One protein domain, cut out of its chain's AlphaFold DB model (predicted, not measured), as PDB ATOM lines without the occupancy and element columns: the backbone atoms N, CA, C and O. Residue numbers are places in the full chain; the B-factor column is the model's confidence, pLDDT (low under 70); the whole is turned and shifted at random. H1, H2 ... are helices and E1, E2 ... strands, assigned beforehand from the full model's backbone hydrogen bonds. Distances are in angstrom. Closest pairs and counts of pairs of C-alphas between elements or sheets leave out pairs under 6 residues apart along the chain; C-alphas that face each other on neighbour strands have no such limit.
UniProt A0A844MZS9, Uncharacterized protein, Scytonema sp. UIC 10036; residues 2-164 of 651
ATOM      1  N   ILE A   2      67.531 128.287  82.994       59.16
ATOM      2  CA  ILE A   2      66.121 128.724  83.017       59.16
ATOM      3  C   ILE A   2      65.984 129.818  81.958       59.16
ATOM      4  O   ILE A   2      66.779 130.757  81.968       59.16
ATOM      5  N   GLY A   3      65.030 129.676  81.046       69.88
ATOM      6  CA  GLY A   3      64.697 130.685  80.042       69.88
ATOM      7  C   GLY A   3      63.189 130.895  79.975       69.88
ATOM      8  O   GLY A   3      62.431 130.087  80.503       69.88
ATOM      9  N   ASP A   4      62.761 131.965  79.317       73.25
ATOM     10  CA  ASP A   4      61.353 132.256  79.061       73.25
ATOM     11  C   ASP A   4      61.099 132.146  77.551       73.25
ATOM     12  O   ASP A   4      61.813 132.759  76.754       73.25
ATOM     13  N   VAL A   5      60.102 131.357  77.144       73.12
ATOM     14  CA  VAL A   5      59.652 131.272  75.746       73.12
ATOM     15  C   VAL A   5      58.418 132.147  75.584       73.12
ATOM     16  O   VAL A   5      57.379 131.868  76.179       73.12
ATOM     17  N   ASN A   6      58.530 133.199  74.771       77.56
ATOM     18  CA  ASN A   6      57.410 134.069  74.426       77.56
ATOM     19  C   ASN A   6      56.712 133.549  73.157       77.56
ATOM     20  O   ASN A   6      57.291 133.586  72.071       77.56
ATOM     21  N   PHE A   7      55.472 133.079  73.300       74.62
ATOM     22  CA  PHE A   7      54.668 132.520  72.212       74.62
ATOM     23  C   PHE A   7      53.890 133.568  71.410       74.62
ATOM     24  O   PHE A   7      53.482 133.272  70.294       74.62
ATOM     25  N   GLU A   8      53.736 134.793  71.920       73.38
ATOM     26  CA  GLU A   8      53.061 135.900  71.219       73.38
ATOM     27  C   GLU A   8      53.802 136.299  69.928       73.38
ATOM     28  O   GLU A   8      53.191 136.697  68.939       73.38
ATOM     29  N   ASN A   9      55.127 136.124  69.913       69.38
ATOM     30  CA  ASN A   9      56.006 136.515  68.806       69.38
ATOM     31  C   ASN A   9      56.427 135.341  67.900       69.38
ATOM     32  O   ASN A   9      57.259 135.515  67.008       69.38
ATOM     33  N   LEU A  10      55.904 134.133  68.134       70.94
ATOM     34  CA  LEU A  10      56.262 132.928  67.385       70.94
ATOM     35  C   LEU A  10      55.130 132.554  66.417       70.94
ATOM     36  O   LEU A  10      54.070 132.099  66.824       70.94
ATOM     37  N   HIS A  11      55.375 132.671  65.110       64.62
ATOM     38  CA  HIS A  11      54.371 132.410  64.064       64.62
ATOM     39  C   HIS A  11      54.189 130.924  63.689       64.62
ATOM     40  O   HIS A  11      53.644 130.607  62.633       64.62
ATOM     41  N   ALA A  12      54.655 129.993  64.522       69.19
ATOM     42  CA  ALA A  12      54.494 128.561  64.279       69.19
ATOM     43  C   ALA A  12      53.107 128.077  64.732       69.19
ATOM     44  O   ALA A  12      52.606 128.520  65.764       69.19
ATOM     45  N   ASN A  13      52.515 127.106  64.023       64.88
ATOM     46  CA  ASN A  13      51.207 126.520  64.369       64.88
ATOM     47  C   ASN A  13      51.121 126.081  65.839       64.88
ATOM     48  O   ASN A  13      50.102 126.288  66.494       64.88
ATOM     49  N   PHE A  14      52.213 125.529  66.370       65.44
ATOM     50  CA  PHE A  14      52.298 125.114  67.762       65.44
ATOM     51  C   PHE A  14      52.274 126.303  68.738       65.44
ATOM     52  O   PHE A  14      51.506 126.304  69.693       65.44
ATOM     53  N   ALA A  15      53.051 127.356  68.471       67.50
ATOM     54  CA  ALA A  15      53.045 128.569  69.287       67.50
ATOM     55  C   ALA A  15      51.684 129.283  69.250       67.50
ATOM     56  O   ALA A  15      51.198 129.711  70.291       67.50
ATOM     57  N   ASN A  16      51.023 129.308  68.087       70.19
ATOM     58  CA  ASN A  16      49.652 129.801  67.948       70.19
ATOM     59  C   ASN A  16      48.643 128.973  68.753       70.19
ATOM     60  O   ASN A  16      47.714 129.540  69.319       70.19
ATOM     61  N   PHE A  17      48.797 127.650  68.836       70.19
ATOM     62  CA  PHE A  17      47.948 126.829  69.700       70.19
ATOM     63  C   PHE A  17      48.150 127.192  71.182       70.19
ATOM     64  O   PHE A  17      47.184 127.485  71.884       70.19
ATOM     65  N   ILE A  18      49.402 127.267  71.647       71.06
ATOM     66  CA  ILE A  18      49.718 127.622  73.041       71.06
ATOM     67  C   ILE A  18      49.255 129.049  73.394       71.06
ATOM     68  O   ILE A  18      48.677 129.272  74.460       71.06
ATOM     69  N   HIS A  19      49.458 130.011  72.497       78.06
ATOM     70  CA  HIS A  19      49.073 131.400  72.717       78.06
ATOM     71  C   HIS A  19      47.564 131.620  72.572       78.06
ATOM     72  O   HIS A  19      46.922 132.090  73.509       78.06
ATOM     73  N   SER A  20      46.990 131.252  71.427       74.31
ATOM     74  CA  SER A  20      45.622 131.629  71.057       74.31
ATOM     75  C   SER A  20      44.558 130.680  71.601       74.31
ATOM     76  O   SER A  20      43.454 131.130  71.885       74.31
ATOM     77  N   GLN A  21      44.861 129.383  71.741       73.44
ATOM     78  CA  GLN A  21      43.894 128.395  72.245       73.44
ATOM     79  C   GLN A  21      44.073 128.149  73.741       73.44
ATOM     80  O   GLN A  21      43.101 128.158  74.488       73.44
ATOM     81  N   LEU A  22      45.317 127.976  74.203       71.62
ATOM     82  CA  LEU A  22      45.578 127.762  75.629       71.62
ATOM     83  C   LEU A  22      45.725 129.064  76.420       71.62
ATOM     84  O   LEU A  22      45.735 128.998  77.647       71.62
ATOM     85  N   GLY A  23      45.840 130.229  75.766       74.00
ATOM     86  CA  GLY A  23      45.911 131.551  76.400       74.00
ATOM     87  C   GLY A  23      47.244 131.862  77.089       74.00
ATOM     88  O   GLY A  23      47.255 132.616  78.068       74.00
ATOM     89  N   VAL A  24      48.342 131.195  76.715       74.75
ATOM     90  CA  VAL A  24      49.654 131.315  77.378       74.75
ATOM     91  C   VAL A  24      50.583 132.181  76.528       74.75
ATOM     92  O   VAL A  24      51.041 131.768  75.468       74.75
ATOM     93  N   THR A  25      50.873 133.395  76.994       76.81
ATOM     94  CA  THR A  25      51.759 134.351  76.303       76.81
ATOM     95  C   THR A  25      53.236 134.022  76.480       76.81
ATOM     96  O   THR A  25      54.007 134.099  75.529       76.81
ATOM     97  N   CYS A  26      53.638 133.622  77.686       74.88
ATOM     98  CA  CYS A  26      55.022 133.314  78.016       74.88
ATOM     99  C   CYS A  26      55.098 132.095  78.940       74.88
ATOM    100  O   CYS A  26      54.274 131.954  79.847       74.88
ATOM    101  N   LEU A  27      56.086 131.228  78.721       77.06
ATOM    102  CA  LEU A  27      56.296 130.010  79.498       77.06
ATOM    103  C   LEU A  27      57.733 129.924  80.000       77.06
ATOM    104  O   LEU A  27      58.681 129.937  79.214       77.06
ATOM    105  N   LYS A  28      57.871 129.767  81.319       74.75
ATOM    106  CA  LYS A  28      59.143 129.427  81.958       74.75
ATOM    107  C   LYS A  28      59.539 128.021  81.558       74.75
ATOM    108  O   LYS A  28      58.790 127.079  81.825       74.75
ATOM    109  N   VAL A  29      60.719 127.894  80.969       77.31
ATOM    110  CA  VAL A  29      61.272 126.622  80.528       77.31
ATOM    111  C   VAL A  29      62.562 126.275  81.259       77.31
ATOM    112  O   VAL A  29      63.429 127.121  81.498       77.31
ATOM    113  N   TYR A  30      62.699 124.999  81.593       80.31
ATOM    114  CA  TYR A  30      63.883 124.419  82.202       80.31
ATOM    115  C   TYR A  30      64.558 123.512  81.189       80.31
ATOM    116  O   TYR A  30      63.943 122.565  80.705       80.31
ATOM    117  N   ILE A  31      65.827 123.796  80.891       77.81
ATOM    118  CA  ILE A  31      66.676 122.878  80.131       77.81
ATOM    119  C   ILE A  31      67.495 122.050  81.109       77.81
ATOM    120  O   ILE A  31      68.299 122.608  81.873       77.81
ATOM    121  N   THR A  32      67.320 120.736  81.040       77.88
ATOM    122  CA  THR A  32      68.112 119.748  81.770       77.88
ATOM    123  C   THR A  32      68.921 118.900  80.800       77.88
ATOM    124  O   THR A  32      68.395 118.437  79.791       77.88
ATOM    125  N   PHE A  33      70.189 118.683  81.139       77.12
ATOM    126  CA  PHE A  33      71.091 117.783  80.431       77.12
ATOM    127  C   PHE A  33      71.391 116.604  81.344       77.12
ATOM    128  O   PHE A  33      71.821 116.802  82.482       77.12
ATOM    129  N   ASN A  34      71.171 115.390  80.858       72.38
ATOM    130  CA  ASN A  34      71.571 114.182  81.566       72.38
ATOM    131  C   ASN A  34      72.923 113.683  81.009       72.38
ATOM    132  O   ASN A  34      73.119 113.740  79.793       72.38
ATOM    133  N   PRO A  35      73.850 113.164  81.844       68.88
ATOM    134  CA  PRO A  35      75.075 112.490  81.398       68.88
ATOM    135  C   PRO A  35      74.906 111.403  80.317       68.88
ATOM    136  O   PRO A  35      75.887 111.099  79.646       68.88
ATOM    137  N   VAL A  36      73.704 110.854  80.092       69.19
ATOM    138  CA  VAL A  36      73.434 109.925  78.968       69.19
ATOM    139  C   VAL A  36      73.131 110.619  77.625       69.19
ATOM    140  O   VAL A  36      72.767 109.956  76.660       69.19
ATOM    141  N   GLY A  37      73.271 111.946  77.538       64.06
ATOM    142  CA  GLY A  37      73.067 112.713  76.302       64.06
ATOM    143  C   GLY A  37      71.624 113.158  76.039       64.06
ATOM    144  O   GLY A  37      71.355 113.720  74.983       64.06
ATOM    145  N   LEU A  38      70.707 112.948  76.990       72.75
ATOM    146  CA  LEU A  38      69.330 113.448  76.917       72.75
ATOM    147  C   LEU A  38      69.281 114.949  77.214       72.75
ATOM    148  O   LEU A  38      69.796 115.402  78.246       72.75
ATOM    149  N   VAL A  39      68.631 115.697  76.323       77.19
ATOM    150  CA  VAL A  39      68.328 117.120  76.500       77.19
ATOM    151  C   VAL A  39      66.822 117.280  76.588       77.19
ATOM    152  O   VAL A  39      66.123 117.006  75.616       77.19
ATOM    153  N   ASN A  40      66.332 117.774  77.722       77.25
ATOM    154  CA  ASN A  40      64.904 118.000  77.920       77.25
ATOM    155  C   ASN A  40      64.657 119.483  78.174       77.25
ATOM    156  O   ASN A  40      65.322 120.094  79.014       77.25
ATOM    157  N   LEU A  41      63.691 120.050  77.460       78.31
ATOM    158  CA  LEU A  41      63.146 121.387  77.653       78.31
ATOM    159  C   LEU A  41      61.722 121.236  78.184       78.31
ATOM    160  O   LEU A  41      60.853 120.763  77.465       78.31
ATOM    161  N   THR A  42      61.462 121.650  79.421       81.12
ATOM    162  CA  THR A  42      60.135 121.499  80.041       81.12
ATOM    163  C   THR A  42      59.572 122.832  80.497       81.12
ATOM    164  O   THR A  42      60.295 123.635  81.077       81.12
ATOM    165  N   GLY A  43      58.284 123.072  80.272       80.25
ATOM    166  CA  GLY A  43      57.559 124.229  80.783       80.25
ATOM    167  C   GLY A  43      56.228 123.823  81.404       80.25
ATOM    168  O   GLY A  43      55.543 122.940  80.899       80.25
ATOM    169  N   ASN A  44      55.870 124.460  82.517       82.00
ATOM    170  CA  ASN A  44      54.676 124.131  83.294       82.00
ATOM    171  C   ASN A  44      53.633 125.251  83.207       82.00
ATOM    172  O   ASN A  44      53.951 126.418  83.440       82.00
ATOM    173  N   ILE A  45      52.386 124.880  82.939       81.00
ATOM    174  CA  ILE A  45      51.205 125.738  82.985       81.00
ATOM    175  C   ILE A  45      50.334 125.247  84.159       81.00
ATOM    176  O   ILE A  45      49.473 124.382  83.984       81.00
ATOM    177  N   PRO A  46      50.523 125.793  85.376       74.75
ATOM    178  CA  PRO A  46      49.913 125.281  86.609       74.75
ATOM    179  C   PRO A  46      48.441 125.702  86.798       74.75
ATOM    180  O   PRO A  46      47.966 125.800  87.926       74.75
ATOM    181  N   ARG A  47      47.714 126.021  85.719       78.75
ATOM    182  CA  ARG A  47      46.316 126.482  85.779       78.75
ATOM    183  C   ARG A  47      45.363 125.472  85.156       78.75
ATOM    184  O   ARG A  47      45.760 124.699  84.288       78.75
ATOM    185  N   ASN A  48      44.096 125.565  85.546       81.81
ATOM    186  CA  ASN A  48      43.020 124.820  84.907       81.81
ATOM    187  C   ASN A  48      42.628 125.501  83.589       81.81
ATOM    188  O   ASN A  48      42.440 126.718  83.548       81.81
ATOM    189  N   ILE A  49      42.508 124.721  82.520       80.06
ATOM    190  CA  ILE A  49      42.140 125.155  81.174       80.06
ATOM    191  C   ILE A  49      40.934 124.325  80.742       80.06
ATOM    192  O   ILE A  49      41.037 123.109  80.592       80.06
ATOM    193  N   LEU A  50      39.790 124.977  80.536       82.44
ATOM    194  CA  LEU A  50      38.622 124.340  79.933       82.44
ATOM    195  C   LEU A  50      38.910 124.121  78.443       82.44
ATOM    196  O   LEU A  50      39.006 125.084  77.687       82.44
ATOM    197  N   LEU A  51      39.084 122.866  78.035       75.50
ATOM    198  CA  LEU A  51      39.343 122.504  76.642       75.50
ATOM    199  C   LEU A  51      38.085 122.552  75.792       75.50
ATOM    200  O   LEU A  51      38.113 122.951  74.631       75.50
ATOM    201  N   TYR A  52      37.008 122.025  76.362       81.81
ATOM    202  CA  TYR A  52      35.781 121.761  75.648       81.81
ATOM    203  C   TYR A  52      34.621 121.739  76.635       81.81
ATOM    204  O   TYR A  52      34.747 121.217  77.744       81.81
ATOM    205  N   SER A  53      33.503 122.318  76.219       84.88
ATOM    206  CA  SER A  53      32.253 122.331  76.969       84.88
ATOM    207  C   SER A  53      31.101 122.292  75.971       84.88
ATOM    208  O   SER A  53      31.016 123.149  75.087       84.88
ATOM    209  N   LEU A  54      30.253 121.270  76.073       86.81
ATOM    210  CA  LEU A  54      29.043 121.115  75.270       86.81
ATOM    211  C   LEU A  54      27.945 120.483  76.130       86.81
ATOM    212  O   LEU A  54      28.048 119.318  76.510       86.81
ATOM    213  N   ASN A  55      26.861 121.223  76.374       86.25
ATOM    214  CA  ASN A  55      25.799 120.833  77.311       86.25
ATOM    215  C   ASN A  55      26.389 120.504  78.698       86.25
ATOM    216  O   ASN A  55      27.104 121.331  79.259       86.25
ATOM    217  N   ASP A  56      26.109 119.311  79.223       83.62
ATOM    218  CA  ASP A  56      26.633 118.839  80.506       83.62
ATOM    219  C   ASP A  56      28.068 118.287  80.392       83.62
ATOM    220  O   ASP A  56      28.747 118.131  81.408       83.62
ATOM    221  N   PHE A  57      28.562 118.029  79.170       87.00
ATOM    222  CA  PHE A  57      29.909 117.507  78.948       87.00
ATOM    223  C   PHE A  57      30.965 118.607  79.084       87.00
ATOM    224  O   PHE A  57      30.983 119.558  78.299       87.00
ATOM    225  N   ASN A  58      31.896 118.444  80.025       88.25
ATOM    226  CA  ASN A  58      33.023 119.347  80.248       88.25
ATOM    227  C   ASN A  58      34.343 118.573  80.303       88.25
ATOM    228  O   ASN A  58      34.461 117.591  81.028       88.25
ATOM    229  N   ALA A  59      35.364 119.072  79.607       87.31
ATOM    230  CA  ALA A  59      36.729 118.558  79.667       87.31
ATOM    231  C   ALA A  59      37.681 119.677  80.111       87.31
ATOM    232  O   ALA A  59      37.861 120.675  79.411       87.31
ATOM    233  N   THR A  60      38.294 119.524  81.284       87.25
ATOM    234  CA  THR A  60      39.199 120.512  81.888       87.25
ATOM    235  C   THR A  60      40.586 119.912  82.071       87.25
ATOM    236  O   THR A  60      40.740 118.937  82.796       87.25
ATOM    237  N   PHE A  61      41.616 120.504  81.471       83.56
ATOM    238  CA  PHE A  61      43.004 120.169  81.789       83.56
ATOM    239  C   PHE A  61      43.500 120.960  82.993       83.56
ATOM    240  O   PHE A  61      43.157 122.124  83.163       83.56
ATOM    241  N   SER A  62      44.383 120.361  83.777       82.56
ATOM    242  CA  SER A  62      45.111 120.999  84.868       82.56
ATOM    243  C   SER A  62      46.566 120.532  84.874       82.56
ATOM    244  O   SER A  62      46.873 119.445  84.383       82.56
ATOM    245  N   ASN A  63      47.461 121.366  85.414       79.38
ATOM    246  CA  ASN A  63      48.894 121.070  85.557       79.38
ATOM    247  C   ASN A  63      49.562 120.610  84.249       79.38
ATOM    248  O   ASN A  63      50.260 119.598  84.213       79.38
ATOM    249  N   LEU A  64      49.327 121.355  83.165       82.44
ATOM    250  CA  LEU A  64      49.842 121.008  81.846       82.44
ATOM    251  C   LEU A  64      51.358 121.236  81.781       82.44
ATOM    252  O   LEU A  64      51.839 122.367  81.855       82.44
ATOM    253  N   LEU A  65      52.106 120.163  81.591       83.62
ATOM    254  CA  LEU A  65      53.540 120.147  81.356       83.62
ATOM    255  C   LEU A  65      53.803 119.960  79.864       83.62
ATOM    256  O   LEU A  65      53.449 118.940  79.279       83.62
ATOM    257  N   LEU A  66      54.451 120.941  79.251       82.06
ATOM    258  CA  LEU A  66      54.947 120.866  77.883       82.06
ATOM    259  C   LEU A  66      56.417 120.465  77.935       82.06
ATOM    260  O   LEU A  66      57.209 121.122  78.604       82.06
ATOM    261  N   GLY A  67      56.779 119.394  77.246       81.12
ATOM    262  CA  GLY A  67      58.135 118.877  77.149       81.12
ATOM    263  C   GLY A  67      58.583 118.816  75.697       81.12
ATOM    264  O   GLY A  67      57.814 118.430  74.825       81.12
ATOM    265  N   LEU A  68      59.826 119.181  75.430       79.38
ATOM    266  CA  LEU A  68      60.545 118.795  74.227       79.38
ATOM    267  C   LEU A  68      61.765 118.007  74.687       79.38
ATOM    268  O   LEU A  68      62.664 118.565  75.315       79.38
ATOM    269  N   ASP A  69      61.778 116.727  74.360       79.62
ATOM    270  CA  ASP A  69      62.856 115.806  74.673       79.62
ATOM    271  C   ASP A  69      63.637 115.526  73.386       79.62
ATOM    272  O   ASP A  69      63.049 115.270  72.337       79.62
ATOM    273  N   ILE A  70      64.965 115.590  73.435       75.38
ATOM    274  CA  ILE A  70      65.836 115.147  72.342       75.38
ATOM    275  C   ILE A  70      66.606 113.937  72.854       75.38
ATOM    276  O   ILE A  70      67.434 114.051  73.766       75.38
ATOM    277  N   GLY A  71      66.284 112.779  72.277       69.81
ATOM    278  CA  GLY A  71      66.913 111.505  72.599       69.81
ATOM    279  C   GLY A  71      68.376 111.437  72.164       69.81
ATOM    280  O   GLY A  71      68.873 112.269  71.401       69.81
ATOM    281  N   SER A  72      69.079 110.398  72.615       72.00
ATOM    282  CA  SER A  72      70.456 110.103  72.185       72.00
ATOM    283  C   SER A  72      70.570 109.782  70.689       72.00
ATOM    284  O   SER A  72      71.653 109.855  70.117       72.00
ATOM    285  N   ASP A  73      69.455 109.421  70.057       73.69
ATOM    286  CA  ASP A  73      69.299 109.222  68.616       73.69
ATOM    287  C   ASP A  73      69.050 110.536  67.848       73.69
ATOM    288  O   ASP A  73      68.857 110.511  66.632       73.69
ATOM    289  N   LEU A  74      69.074 111.680  68.547       73.75
ATOM    290  CA  LEU A  74      68.799 113.025  68.036       73.75
ATOM    291  C   LEU A  74      67.379 113.205  67.478       73.75
ATOM    292  O   LEU A  74      67.120 114.202  66.795       73.75
ATOM    293  N   LYS A  75      66.443 112.293  67.771       75.25
ATOM    294  CA  LYS A  75      65.042 112.474  67.392       75.25
ATOM    295  C   LYS A  75      64.333 113.353  68.431       75.25
ATOM    296  O   LYS A  75      64.369 113.042  69.624       75.25
ATOM    297  N   PRO A  76      63.701 114.466  68.014       74.88
ATOM    298  CA  PRO A  76      62.907 115.286  68.917       74.88
ATOM    299  C   PRO A  76      61.557 114.613  69.191       74.88
ATOM    300  O   PRO A  76      60.877 114.185  68.263       74.88
ATOM    301  N   SER A  77      61.144 114.575  70.453       78.19
ATOM    302  CA  SER A  77      59.811 114.173  70.898       78.19
ATOM    303  C   SER A  77      59.185 115.337  71.650       78.19
ATOM    304  O   SER A  77      59.758 115.859  72.606       78.19
ATOM    305  N   PHE A  78      58.017 115.782  71.203       81.19
ATOM    306  CA  PHE A  78      57.255 116.812  71.888       81.19
ATOM    307  C   PHE A  78      56.164 116.160  72.738       81.19
ATOM    308  O   PHE A  78      55.302 115.465  72.222       81.19
ATOM    309  N   GLY A  79      56.174 116.372  74.047       81.12
ATOM    310  CA  GLY A  79      55.211 115.809  74.982       81.12
ATOM    311  C   GLY A  79      54.317 116.869  75.611       81.12
ATOM    312  O   GLY A  79      54.778 117.926  76.024       81.12
ATOM    313  N   VAL A  80      53.043 116.551  75.777       81.31
ATOM    314  CA  VAL A  80      52.114 117.252  76.659       81.31
ATOM    315  C   VAL A  80      51.708 116.272  77.745       81.31
ATOM    316  O   VAL A  80      51.104 115.255  77.442       81.31
ATOM    317  N   THR A  81      52.051 116.538  78.998       83.62
ATOM    318  CA  THR A  81      51.623 115.734  80.155       83.62
ATOM    319  C   THR A  81      50.664 116.568  80.987       83.62
ATOM    320  O   THR A  81      50.871 117.770  81.122       83.62
ATOM    321  N   GLY A  82      49.607 115.989  81.536       80.69
ATOM    322  CA  GLY A  82      48.679 116.746  82.372       80.69
ATOM    323  C   GLY A  82      47.527 115.906  82.892       80.69
ATOM    324  O   GLY A  82      47.360 114.751  82.499       80.69
ATOM    325  N   ASN A  83      46.724 116.528  83.753       85.94
ATOM    326  CA  ASN A  83      45.566 115.897  84.373       85.94
ATOM    327  C   ASN A  83      44.298 116.417  83.690       85.94
ATOM    328  O   ASN A  83      44.014 117.615  83.735       85.94
ATOM    329  N   LEU A  84      43.554 115.530  83.043       84.06
ATOM    330  CA  LEU A  84      42.288 115.778  82.369       84.06
ATOM    331  C   LEU A  84      41.125 115.386  83.286       84.06
ATOM    332  O   LEU A  84      40.970 114.222  83.625       84.06
ATOM    333  N   ALA A  85      40.290 116.343  83.662       87.25
ATOM    334  CA  ALA A  85      39.032 116.110  84.358       87.25
ATOM    335  C   ALA A  85      37.879 116.140  83.347       87.25
ATOM    336  O   ALA A  85      37.673 117.162  82.686       87.25
ATOM    337  N   ILE A  86      37.135 115.042  83.234       87.06
ATOM    338  CA  ILE A  86      35.977 114.902  82.347       87.06
ATOM    339  C   ILE A  86      34.701 114.795  83.194       87.06
ATOM    340  O   ILE A  86      34.660 114.068  84.185       87.06
ATOM    341  N   GLN A  87      33.668 115.538  82.812       88.25
ATOM    342  CA  GLN A  87      32.326 115.541  83.408       88.25
ATOM    343  C   GLN A  87      31.289 115.424  82.291       88.25
ATOM    344  O   GLN A  87      31.577 115.857  81.176       88.25
ATOM    345  N   GLY A  88      30.103 114.884  82.572       85.19
ATOM    346  CA  GLY A  88      29.024 114.724  81.595       85.19
ATOM    347  C   GLY A  88      29.351 113.729  80.481       85.19
ATOM    348  O   GLY A  88      28.825 113.876  79.376       85.19
ATOM    349  N   TYR A  89      30.278 112.790  80.711       82.38
ATOM    350  CA  TYR A  89      30.750 111.841  79.691       82.38
ATOM    351  C   TYR A  89      29.833 110.625  79.550       82.38
ATOM    352  O   TYR A  89      29.844 109.962  78.511       82.38
ATOM    353  N   ASP A  90      29.001 110.385  80.555       82.94
ATOM    354  CA  ASP A  90      27.969 109.376  80.615       82.94
ATOM    355  C   ASP A  90      26.594 110.034  80.833       82.94
ATOM    356  O   ASP A  90      26.158 110.255  81.968       82.94
ATOM    357  N   PRO A  91      25.846 110.311  79.751       80.25
ATOM    358  CA  PRO A  91      24.547 110.977  79.846       80.25
ATOM    359  C   PRO A  91      23.464 110.113  80.515       80.25
ATOM    360  O   PRO A  91      22.336 110.572  80.699       80.25
ATOM    361  N   THR A  92      23.758 108.851  80.835       83.12
ATOM    362  CA  THR A  92      22.800 107.919  81.438       83.12
ATOM    363  C   THR A  92      22.883 107.879  82.967       83.12
ATOM    364  O   THR A  92      21.952 107.393  83.616       83.12
ATOM    365  N   GLN A  93      23.956 108.419  83.556       78.88
ATOM    366  CA  GLN A  93      24.216 108.370  84.989       78.88
ATOM    367  C   GLN A  93      23.767 109.666  85.684       78.88
ATOM    368  O   GLN A  93      24.249 110.758  85.396       78.88
ATOM    369  N   LYS A  94      22.842 109.555  86.648       74.00
ATOM    370  CA  LYS A  94      22.537 110.665  87.569       74.00
ATOM    371  C   LYS A  94      23.646 110.763  88.618       74.00
ATOM    372  O   LYS A  94      24.048 109.735  89.153       74.00
ATOM    373  N   ASP A  95      24.096 111.984  88.906       76.56
ATOM    374  CA  ASP A  95      25.209 112.270  89.827       76.56
ATOM    375  C   ASP A  95      26.528 111.581  89.417       76.56
ATOM    376  O   ASP A  95      27.239 110.999  90.235       76.56
ATOM    377  N   GLU A  96      26.836 111.632  88.117       78.06
ATOM    378  CA  GLU A  96      28.071 111.110  87.527       78.06
ATOM    379  C   GLU A  96      29.329 111.694  88.210       78.06
ATOM    380  O   GLU A  96      29.454 112.917  88.357       78.06
ATOM    381  N   PRO A  97      30.288 110.849  88.638       79.62
ATOM    382  CA  PRO A  97      31.539 111.326  89.208       79.62
ATOM    383  C   PRO A  97      32.419 111.988  88.141       79.62
ATOM    384  O   PRO A  97      32.464 111.570  86.991       79.62
ATOM    385  N   VAL A  98      33.201 112.993  88.540       84.31
ATOM    386  CA  VAL A  98      34.242 113.558  87.669       84.31
ATOM    387  C   VAL A  98      35.313 112.494  87.418       84.31
ATOM    388  O   VAL A  98      35.934 112.016  88.371       84.31
ATOM    389  N   LEU A  99      35.560 112.151  86.154       82.69
ATOM    390  CA  LEU A  99      36.627 111.236  85.765       82.69
ATOM    391  C   LEU A  99      37.926 112.023  85.616       82.69
ATOM    392  O   LEU A  99      38.084 112.817  84.690       82.69
ATOM    393  N   PHE A 100      38.856 111.809  86.539       85.75
ATOM    394  CA  PHE A 100      40.200 112.365  86.447       85.75
ATOM    395  C   PHE A 100      41.106 111.364  85.739       85.75
ATOM    396  O   PHE A 100      41.185 110.202  86.131       85.75
ATOM    397  N   LEU A 101      41.781 111.814  84.690       85.44
ATOM    398  CA  LEU A 101      42.742 111.049  83.917       85.44
ATOM    399  C   LEU A 101      44.085 111.774  83.969       85.44
ATOM    400  O   LEU A 101      44.169 112.936  83.586       85.44
ATOM    401  N   ALA A 102      45.142 111.100  84.387       86.44
ATOM    402  CA  ALA A 102      46.505 111.588  84.236       86.44
ATOM    403  C   ALA A 102      47.143 110.907  83.025       86.44
ATOM    404  O   ALA A 102      46.871 109.745  82.730       86.44
ATOM    405  N   GLY A 103      47.964 111.628  82.272       84.25
ATOM    406  CA  GLY A 103      48.495 111.058  81.044       84.25
ATOM    407  C   GLY A 103      49.445 111.951  80.278       84.25
ATOM    408  O   GLY A 103      49.750 113.072  80.692       84.25
ATOM    409  N   LYS A 104      49.900 111.434  79.138       84.75
ATOM    410  CA  LYS A 104      50.793 112.112  78.204       84.75
ATOM    411  C   LYS A 104      50.293 111.944  76.771       84.75
ATOM    412  O   LYS A 104      49.944 110.853  76.341       84.75
ATOM    413  N   LEU A 105      50.341 113.028  76.011       84.06
ATOM    414  CA  LEU A 105      50.299 113.039  74.557       84.06
ATOM    415  C   LEU A 105      51.715 113.318  74.043       84.06
ATOM    416  O   LEU A 105      52.248 114.399  74.266       84.06
ATOM    417  N   ALA A 106      52.343 112.353  73.386       83.75
ATOM    418  CA  ALA A 106      53.642 112.481  72.741       83.75
ATOM    419  C   ALA A 106      53.465 112.626  71.223       83.75
ATOM    420  O   ALA A 106      52.742 111.857  70.601       83.75
ATOM    421  N   LEU A 107      54.136 113.608  70.638       81.38
ATOM    422  CA  LEU A 107      54.261 113.862  69.210       81.38
ATOM    423  C   LEU A 107      55.712 113.583  68.829       81.38
ATOM    424  O   LEU A 107      56.627 114.323  69.194       81.38
ATOM    425  N   GLU A 108      55.916 112.501  68.103       81.25
ATOM    426  CA  GLU A 108      57.197 112.115  67.529       81.25
ATOM    427  C   GLU A 108      57.214 112.517  66.044       81.25
ATOM    428  O   GLU A 108      56.174 112.899  65.503       81.25
ATOM    429  N   PRO A 109      58.363 112.472  65.346       76.31
ATOM    430  CA  PRO A 109      58.435 112.876  63.939       76.31
ATOM    431  C   PRO A 109      57.595 111.995  63.006       76.31
ATOM    432  O   PRO A 109      57.175 112.444  61.944       76.31
ATOM    433  N   GLU A 110      57.357 110.745  63.401       79.50
ATOM    434  CA  GLU A 110      56.702 109.720  62.579       79.50
ATOM    435  C   GLU A 110      55.348 109.265  63.166       79.50
ATOM    436  O   GLU A 110      54.548 108.651  62.454       79.50
ATOM    437  N   SER A 111      55.056 109.607  64.426       82.69
ATOM    438  CA  SER A 111      53.880 109.129  65.156       82.69
ATOM    439  C   SER A 111      53.361 110.131  66.195       82.69
ATOM    440  O   SER A 111      54.022 111.096  66.581       82.69
ATOM    441  N   ILE A 112      52.146 109.881  66.665       85.06
ATOM    442  CA  ILE A 112      51.526 110.479  67.840       85.06
ATOM    443  C   ILE A 112      51.127 109.341  68.773       85.06
ATOM    444  O   ILE A 112      50.544 108.366  68.319       85.06
ATOM    445  N   THR A 113      51.411 109.451  70.066       86.12
ATOM    446  CA  THR A 113      50.979 108.480  71.078       86.12
ATOM    447  C   THR A 113      50.308 109.205  72.227       86.12
ATOM    448  O   THR A 113      50.885 110.100  72.833       86.12
ATOM    449  N   ALA A 114      49.087 108.811  72.547       86.69
ATOM    450  CA  ALA A 114      48.346 109.266  73.706       86.69
ATOM    451  C   ALA A 114      48.255 108.127  74.721       86.69
ATOM    452  O   ALA A 114      47.861 107.020  74.367       86.69
ATOM    453  N   CYS A 115      48.584 108.392  75.980       89.06
ATOM    454  CA  CYS A 115      48.344 107.486  77.093       89.06
ATOM    455  C   CYS A 115      47.654 108.235  78.228       89.06
ATOM    456  O   CYS A 115      48.100 109.307  78.628       89.06
ATOM    457  N   PHE A 116      46.575 107.667  78.751       86.69
ATOM    458  CA  PHE A 116      45.811 108.229  79.857       86.69
ATOM    459  C   PHE A 116      45.440 107.113  80.821       86.69
ATOM    460  O   PHE A 116      45.031 106.045  80.384       86.69
ATOM    461  N   PHE A 117      45.550 107.362  82.117       88.38
ATOM    462  CA  PHE A 117      45.123 106.453  83.168       88.38
ATOM    463  C   PHE A 117      44.287 107.196  84.199       88.38
ATOM    464  O   PHE A 117      44.485 108.382  84.452       88.38
ATOM    465  N   GLN A 118      43.336 106.494  84.791       86.50
ATOM    466  CA  GLN A 118      42.440 107.008  85.805       86.50
ATOM    467  C   GLN A 118      43.223 107.386  87.065       86.50
ATOM    468  O   GLN A 118      43.932 106.571  87.652       86.50
ATOM    469  N   GLU A 119      43.080 108.639  87.481       77.50
ATOM    470  CA  GLU A 119      43.699 109.201  88.672       77.50
ATOM    471  C   GLU A 119      42.649 109.294  89.793       77.50
ATOM    472  O   GLU A 119      41.626 109.963  89.662       77.50
ATOM    473  N   GLY A 120      42.887 108.615  90.918       67.38
ATOM    474  CA  GLY A 120      41.984 108.616  92.078       67.38
ATOM    475  C   GLY A 120      41.294 107.275  92.346       67.38
ATOM    476  O   GLY A 120      41.422 106.321  91.588       67.38
ATOM    477  N   LYS A 121      40.591 107.183  93.485       63.28
ATOM    478  CA  LYS A 121      40.006 105.926  94.002       63.28
ATOM    479  C   LYS A 121      38.564 105.657  93.562       63.28
ATOM    480  O   LYS A 121      38.012 104.625  93.929       63.28
ATOM    481  N   ASN A 122      37.933 106.588  92.852       71.50
ATOM    482  CA  ASN A 122      36.517 106.471  92.521       71.50
ATOM    483  C   ASN A 122      36.358 105.586  91.294       71.50
ATOM    484  O   ASN A 122      36.899 105.911  90.244       71.50
ATOM    485  N   SER A 123      35.615 104.496  91.427       81.38
ATOM    486  CA  SER A 123      35.258 103.637  90.311       81.38
ATOM    487  C   SER A 123      34.204 104.276  89.404       81.38
ATOM    488  O   SER A 123      33.400 105.103  89.840       81.38
ATOM    489  N   TRP A 124      34.208 103.896  88.126       83.19
ATOM    490  CA  TRP A 124      33.160 104.276  87.184       83.19
ATOM    491  C   TRP A 124      32.068 103.207  87.210       83.19
ATOM    492  O   TRP A 124      32.194 102.148  86.596       83.19
ATOM    493  N   CYS A 125      31.018 103.468  87.990       84.12
ATOM    494  CA  CYS A 125      29.886 102.561  88.167       84.12
ATOM    495  C   CYS A 125      28.803 102.776  87.105       84.12
ATOM    496  O   CYS A 125      28.416 103.908  86.838       84.12
ATOM    497  N   ASN A 126      28.241 101.678  86.605       82.69
ATOM    498  CA  ASN A 126      27.205 101.613  85.574       82.69
ATOM    499  C   ASN A 126      27.490 102.455  84.311       82.69
ATOM    500  O   ASN A 126      26.570 103.146  83.861       82.69
ATOM    501  N   PRO A 127      28.709 102.396  83.727       81.31
ATOM    502  CA  PRO A 127      29.036 103.081  82.481       81.31
ATOM    503  C   PRO A 127      27.951 102.900  81.422       81.31
ATOM    504  O   PRO A 127      27.571 101.780  81.081       81.31
ATOM    505  N   TYR A 128      27.464 104.012  80.890       83.00
ATOM    506  CA  TYR A 128      26.463 104.097  79.833       83.00
ATOM    507  C   TYR A 128      25.170 103.325  80.138       83.00
ATOM    508  O   TYR A 128      24.497 102.827  79.234       83.00
ATOM    509  N   GLY A 129      24.816 103.218  81.421       79.75
ATOM    510  CA  GLY A 129      23.575 102.606  81.883       79.75
ATOM    511  C   GLY A 129      23.661 101.085  81.977       79.75
ATOM    512  O   GLY A 129      22.639 100.421  82.165       79.75
ATOM    513  N   LEU A 130      24.868 100.521  81.865       81.94
ATOM    514  CA  LEU A 130      25.131  99.096  82.030       81.94
ATOM    515  C   LEU A 130      25.042  98.719  83.515       81.94
ATOM    516  O   LEU A 130      26.033  98.710  84.244       81.94
ATOM    517  N   VAL A 131      23.826  98.434  83.984       83.25
ATOM    518  CA  VAL A 131      23.548  98.134  85.396       83.25
ATOM    519  C   VAL A 131      24.375  96.947  85.897       83.25
ATOM    520  O   VAL A 131      24.369  95.869  85.304       83.25
ATOM    521  N   GLY A 132      25.032  97.139  87.041       82.06
ATOM    522  CA  GLY A 132      25.877  96.142  87.691       82.06
ATOM    523  C   GLY A 132      27.321  96.143  87.199       82.06
ATOM    524  O   GLY A 132      28.077  95.277  87.625       82.06
ATOM    525  N   THR A 133      27.719  97.076  86.329       86.25
ATOM    526  CA  THR A 133      29.106  97.170  85.854       86.25
ATOM    527  C   THR A 133      29.919  98.195  86.640       86.25
ATOM    528  O   THR A 133      29.396  99.204  87.111       86.25
ATOM    529  N   GLU A 134      31.211  97.939  86.803       88.19
ATOM    530  CA  GLU A 134      32.146  98.840  87.471       88.19
ATOM    531  C   GLU A 134      33.506  98.757  86.778       88.19
ATOM    532  O   GLU A 134      34.075  97.676  86.652       88.19
ATOM    533  N   LEU A 135      34.036  99.898  86.342       86.50
ATOM    534  CA  LEU A 135      35.386  99.998  85.799       86.50
ATOM    535  C   LEU A 135      36.310 100.691  86.810       86.50
ATOM    536  O   LEU A 135      35.962 101.730  87.382       86.50
ATOM    537  N   ARG A 136      37.494 100.121  87.038       87.88
ATOM    538  CA  ARG A 136      38.500 100.625  87.990       87.88
ATOM    539  C   ARG A 136      39.885 100.616  87.369       87.88
ATOM    540  O   ARG A 136      40.178  99.772  86.528       87.88
ATOM    541  N   ASN A 137      40.752 101.501  87.863       86.56
ATOM    542  CA  ASN A 137      42.170 101.565  87.490       86.56
ATOM    543  C   ASN A 137      42.382 101.587  85.967       86.56
ATOM    544  O   ASN A 137      43.304 100.959  85.453       86.56
ATOM    545  N   ILE A 138      41.494 102.270  85.244       87.50
ATOM    546  CA  ILE A 138      41.440 102.172  83.788       87.50
ATOM    547  C   ILE A 138      42.584 102.974  83.172       87.50
ATOM    548  O   ILE A 138      42.798 104.127  83.529       87.50
ATOM    549  N   GLY A 139      43.274 102.404  82.198       89.38
ATOM    550  CA  GLY A 139      44.264 103.049  81.362       89.38
ATOM    551  C   GLY A 139      44.002 102.750  79.895       89.38
ATOM    552  O   GLY A 139      43.706 101.621  79.520       89.38
ATOM    553  N   PHE A 140      44.139 103.768  79.058       89.44
ATOM    554  CA  PHE A 140      44.036 103.667  77.613       89.44
ATOM    555  C   PHE A 140      45.301 104.215  76.970       89.44
ATOM    556  O   PHE A 140      45.875 105.212  77.415       89.44
ATOM    557  N   GLN A 141      45.705 103.580  75.884       90.19
ATOM    558  CA  GLN A 141      46.776 104.026  75.019       90.19
ATOM    559  C   GLN A 141      46.298 103.972  73.574       90.19
ATOM    560  O   GLN A 141      45.669 103.004  73.159       90.19
ATOM    561  N   GLY A 142      46.599 105.009  72.805       88.81
ATOM    562  CA  GLY A 142      46.324 105.062  71.379       88.81
ATOM    563  C   GLY A 142      47.460 105.761  70.659       88.81
ATOM    564  O   GLY A 142      47.818 106.883  71.008       88.81
ATOM    565  N   GLY A 143      48.016 105.096  69.660       86.94
ATOM    566  CA  GLY A 143      49.044 105.616  68.782       86.94
ATOM    567  C   GLY A 143      48.544 105.717  67.351       86.94
ATOM    568  O   GLY A 143      47.821 104.845  66.869       86.94
ATOM    569  N   GLY A 144      48.952 106.770  66.659       86.62
ATOM    570  CA  GLY A 144      48.743 106.941  65.232       86.62
ATOM    571  C   GLY A 144      50.038 107.321  64.534       86.62
ATOM    572  O   GLY A 144      50.905 107.963  65.116       86.62
ATOM    573  N   THR A 145      50.171 106.945  63.275       82.81
ATOM    574  CA  THR A 145      51.261 107.381  62.399       82.81
ATOM    575  C   THR A 145      50.751 108.451  61.438       82.81
ATOM    576  O   THR A 145      49.562 108.528  61.117       82.81
ATOM    577  N   TYR A 146      51.649 109.298  60.933       81.56
ATOM    578  CA  TYR A 146      51.262 110.316  59.944       81.56
ATOM    579  C   TYR A 146      51.079 109.751  58.523       81.56
ATOM    580  O   TYR A 146      50.635 110.470  57.627       81.56
ATOM    581  N   LEU A 147      51.411 108.473  58.307       79.19
ATOM    582  CA  LEU A 147      51.305 107.757  57.033       79.19
ATOM    583  C   LEU A 147      50.537 106.440  57.227       79.19
ATOM    584  O   LEU A 147      50.598 105.875  58.309       79.19
ATOM    585  N   PRO A 148      49.840 105.904  56.207       75.19
ATOM    586  CA  PRO A 148      49.137 104.628  56.328       75.19
ATOM    587  C   PRO A 148      50.042 103.482  56.838       75.19
ATOM    588  O   PRO A 148      51.157 103.355  56.330       75.19
ATOM    589  N   PRO A 149      49.564 102.611  57.748       64.38
ATOM    590  CA  PRO A 149      48.248 102.629  58.385       64.38
ATOM    591  C   PRO A 149      48.235 103.667  59.515       64.38
ATOM    592  O   PRO A 149      48.930 103.493  60.500       64.38
ATOM    593  N   TYR A 150      47.437 104.734  59.386       81.81
ATOM    594  CA  TYR A 150      47.409 105.897  60.300       81.81
ATOM    595  C   TYR A 150      47.180 105.567  61.784       81.81
ATOM    596  O   TYR A 150      47.286 106.441  62.640       81.81
ATOM    597  N   PHE A 151      46.807 104.326  62.079       80.81
ATOM    598  CA  PHE A 151      46.691 103.778  63.412       80.81
ATOM    599  C   PHE A 151      47.888 102.872  63.669       80.81
ATOM    600  O   PHE A 151      48.117 101.930  62.918       80.81
ATOM    601  N   ASP A 152      48.626 103.180  64.725       80.75
ATOM    602  CA  ASP A 152      49.878 102.528  65.077       80.75
ATOM    603  C   ASP A 152      49.627 101.453  66.130       80.75
ATOM    604  O   ASP A 152      49.760 100.260  65.863       80.75
ATOM    605  N   ASN A 153      49.166 101.876  67.307       85.38
ATOM    606  CA  ASN A 153      49.003 101.010  68.461       85.38
ATOM    607  C   ASN A 153      47.750 101.356  69.269       85.38
ATOM    608  O   ASN A 153      47.253 102.480  69.239       85.38
ATOM    609  N   PHE A 154      47.236 100.383  70.008       88.38
ATOM    610  CA  PHE A 154      46.158 100.581  70.963       88.38
ATOM    611  C   PHE A 154      46.303  99.644  72.138       88.38
ATOM    612  O   PHE A 154      46.503  98.441  71.974       88.38
ATOM    613  N   GLY A 155      46.206 100.229  73.322       89.38
ATOM    614  CA  GLY A 155      46.345  99.536  74.580       89.38
ATOM    615  C   GLY A 155      45.229  99.893  75.543       89.38
ATOM    616  O   GLY A 155      44.704 101.006  75.546       89.38
ATOM    617  N   PHE A 156      44.901  98.934  76.385       90.19
ATOM    618  CA  PHE A 156      43.951  99.057  77.469       90.19
ATOM    619  C   PHE A 156      44.486  98.290  78.669       90.19
ATOM    620  O   PHE A 156      45.035  97.203  78.514       90.19
ATOM    621  N   ILE A 157      44.306  98.836  79.858       91.50
ATOM    622  CA  ILE A 157      44.548  98.149  81.121       91.50
ATOM    623  C   ILE A 157      43.462  98.563  82.100       91.50
ATOM    624  O   ILE A 157      43.065  99.721  82.114       91.50
ATOM    625  N   GLY A 158      42.949  97.646  82.902       90.12
ATOM    626  CA  GLY A 158      42.003  98.004  83.946       90.12
ATOM    627  C   GLY A 158      41.222  96.819  84.468       90.12
ATOM    628  O   GLY A 158      41.318  95.701  83.960       90.12
ATOM    629  N   ASN A 159      40.406  97.103  85.475       89.62
ATOM    630  CA  ASN A 159      39.612  96.097  86.155       89.62
ATOM    631  C   ASN A 159      38.143  96.333  85.803       89.62
ATOM    632  O   ASN A 159      37.630  97.443  85.978       89.62
ATOM    633  N   LEU A 160      37.478  95.294  85.312       87.31
ATOM    634  CA  LEU A 160      36.073  95.277  84.941       87.31
ATOM    635  C   LEU A 160      35.330  94.331  85.877       87.31
ATOM    636  O   LEU A 160      35.558  93.125  85.851       87.31
ATOM    637  N   LYS A 161      34.369  94.870  86.619       86.50
ATOM    638  CA  LYS A 161      33.345  94.075  87.282       86.50
ATOM    639  C   LYS A 161      32.047  94.136  86.494       86.50
ATOM    640  O   LYS A 161      31.617  95.223  86.114       86.50
ATOM    641  N   TRP A 162      31.401  92.999  86.281       82.19
ATOM    642  CA  TRP A 162      30.053  92.891  85.735       82.19
ATOM    643  C   TRP A 162      29.233  91.951  86.616       82.19
ATOM    644  O   TRP A 162      29.360  90.732  86.543       82.19
ATOM    645  N   GLN A 163      28.330  92.521  87.413       83.31
ATOM    646  CA  GLN A 163      27.560  91.816  88.436       83.31
ATOM    647  C   GLN A 163      28.491  91.092  89.418       83.31
ATOM    648  O   GLN A 163      29.151  91.749  90.226       83.31
ATOM    649  N   GLU A 164      28.521  89.763  89.361       79.50
ATOM    650  CA  GLU A 164      29.386  88.931  90.194       79.50
ATOM    651  C   GLU A 164      30.771  88.735  89.582       79.50
ATOM    652  O   GLU A 164      31.687  88.502  90.349       79.50
TER     653      GLU A 164
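Overview. This is residues 2 to 164 of the 651 residues of an uncharacterized protein of Scytonema sp. UIC 10036 (UniProt A0A844MZS9). The domain is one long, twisted antiparallel wall of ten strands, E1 to E10, with one short helix, H1, on it near E1, E2 and E4. E3 and E4 share one side of the long strand E5, and from there the sheet goes on strand by strand to E10. The printed part has 163 residues, with one named helix and ten named strands, H1 lying between E1 and E2 along the chain; the class is mostly strand, and the sheet is branched, with E5 the strand that has three neighbours. It is only just loose, close to compact, with a radius of gyration of the C-alphas of 18.4 A, and elongated, spanning 53 by 33 by 32 A.

Arrangement. E1, residues 2 to 6, is an edge strand, antiparallel to E2, residues 26 to 33, with N 3 and O 29 3.0 A apart. H1, residues 13 to 21, is on the sheet at a height of 8.0 A, over none of its strands; its O i to N i+4 pairs are within hydrogen-bond range. E2 and E3, residues 39 to 45, form a hairpin, with N 30 and O 42 2.8 A apart. E5, residues 57 to 70, has E3 and E4, residues 49 to 54, on one side and E6, residues 76 to 87, on the other side. E3 is antiparallel to E5, with N 41 and O 68 2.8 A apart; E3 and E4 are apart. E4 to E10 form a meander, each strand the antiparallel neighbour of the one before and each such pair a hairpin. N 49 of E4 and O 61 of E5 are within hydrogen-bond range at 2.8 A, and N 65 of E5 and O 81 of E6 are within hydrogen-bond range at 2.7 A. E7, residues 99 to 107, has N 101 2.8 A from O 84 of E6. E8, residues 111 to 118, has N 113 2.8 A from O 106 of E7. E9, residues 133 to 145, has N 140 2.8 A from O 116 of E8. E10, residues 151 to 162, is an edge strand, with N 155 2.8 A from O 141 of E9.

Along the chain. E1 begins at C-alpha 2, (66.121, 128.724, 83.017). H1 is 10.9 A long and E2 22.5 A. E5, 36.6 A, bends by 61 degrees at residue 63. E6 and E9 are each 33.8 A; E9 bends by 73 degrees at residue 137. E10, 29.9 A, ends at C-alpha 162, (30.053, 92.891, 85.735).

Size, cuts and confidence. The C-alphas farthest apart, those of Asn 9 and Glu 164, are 58.6 A apart. The printed part has no cut. The links E6 to E7 and E8 to E9 are long; in the latter, residues 124 to 125 pair antiparallel with residues 134 to 135 of E9. Mean pLDDT of the printed part is 80.0, with 15 residues under 70, among them residues 11 to 15.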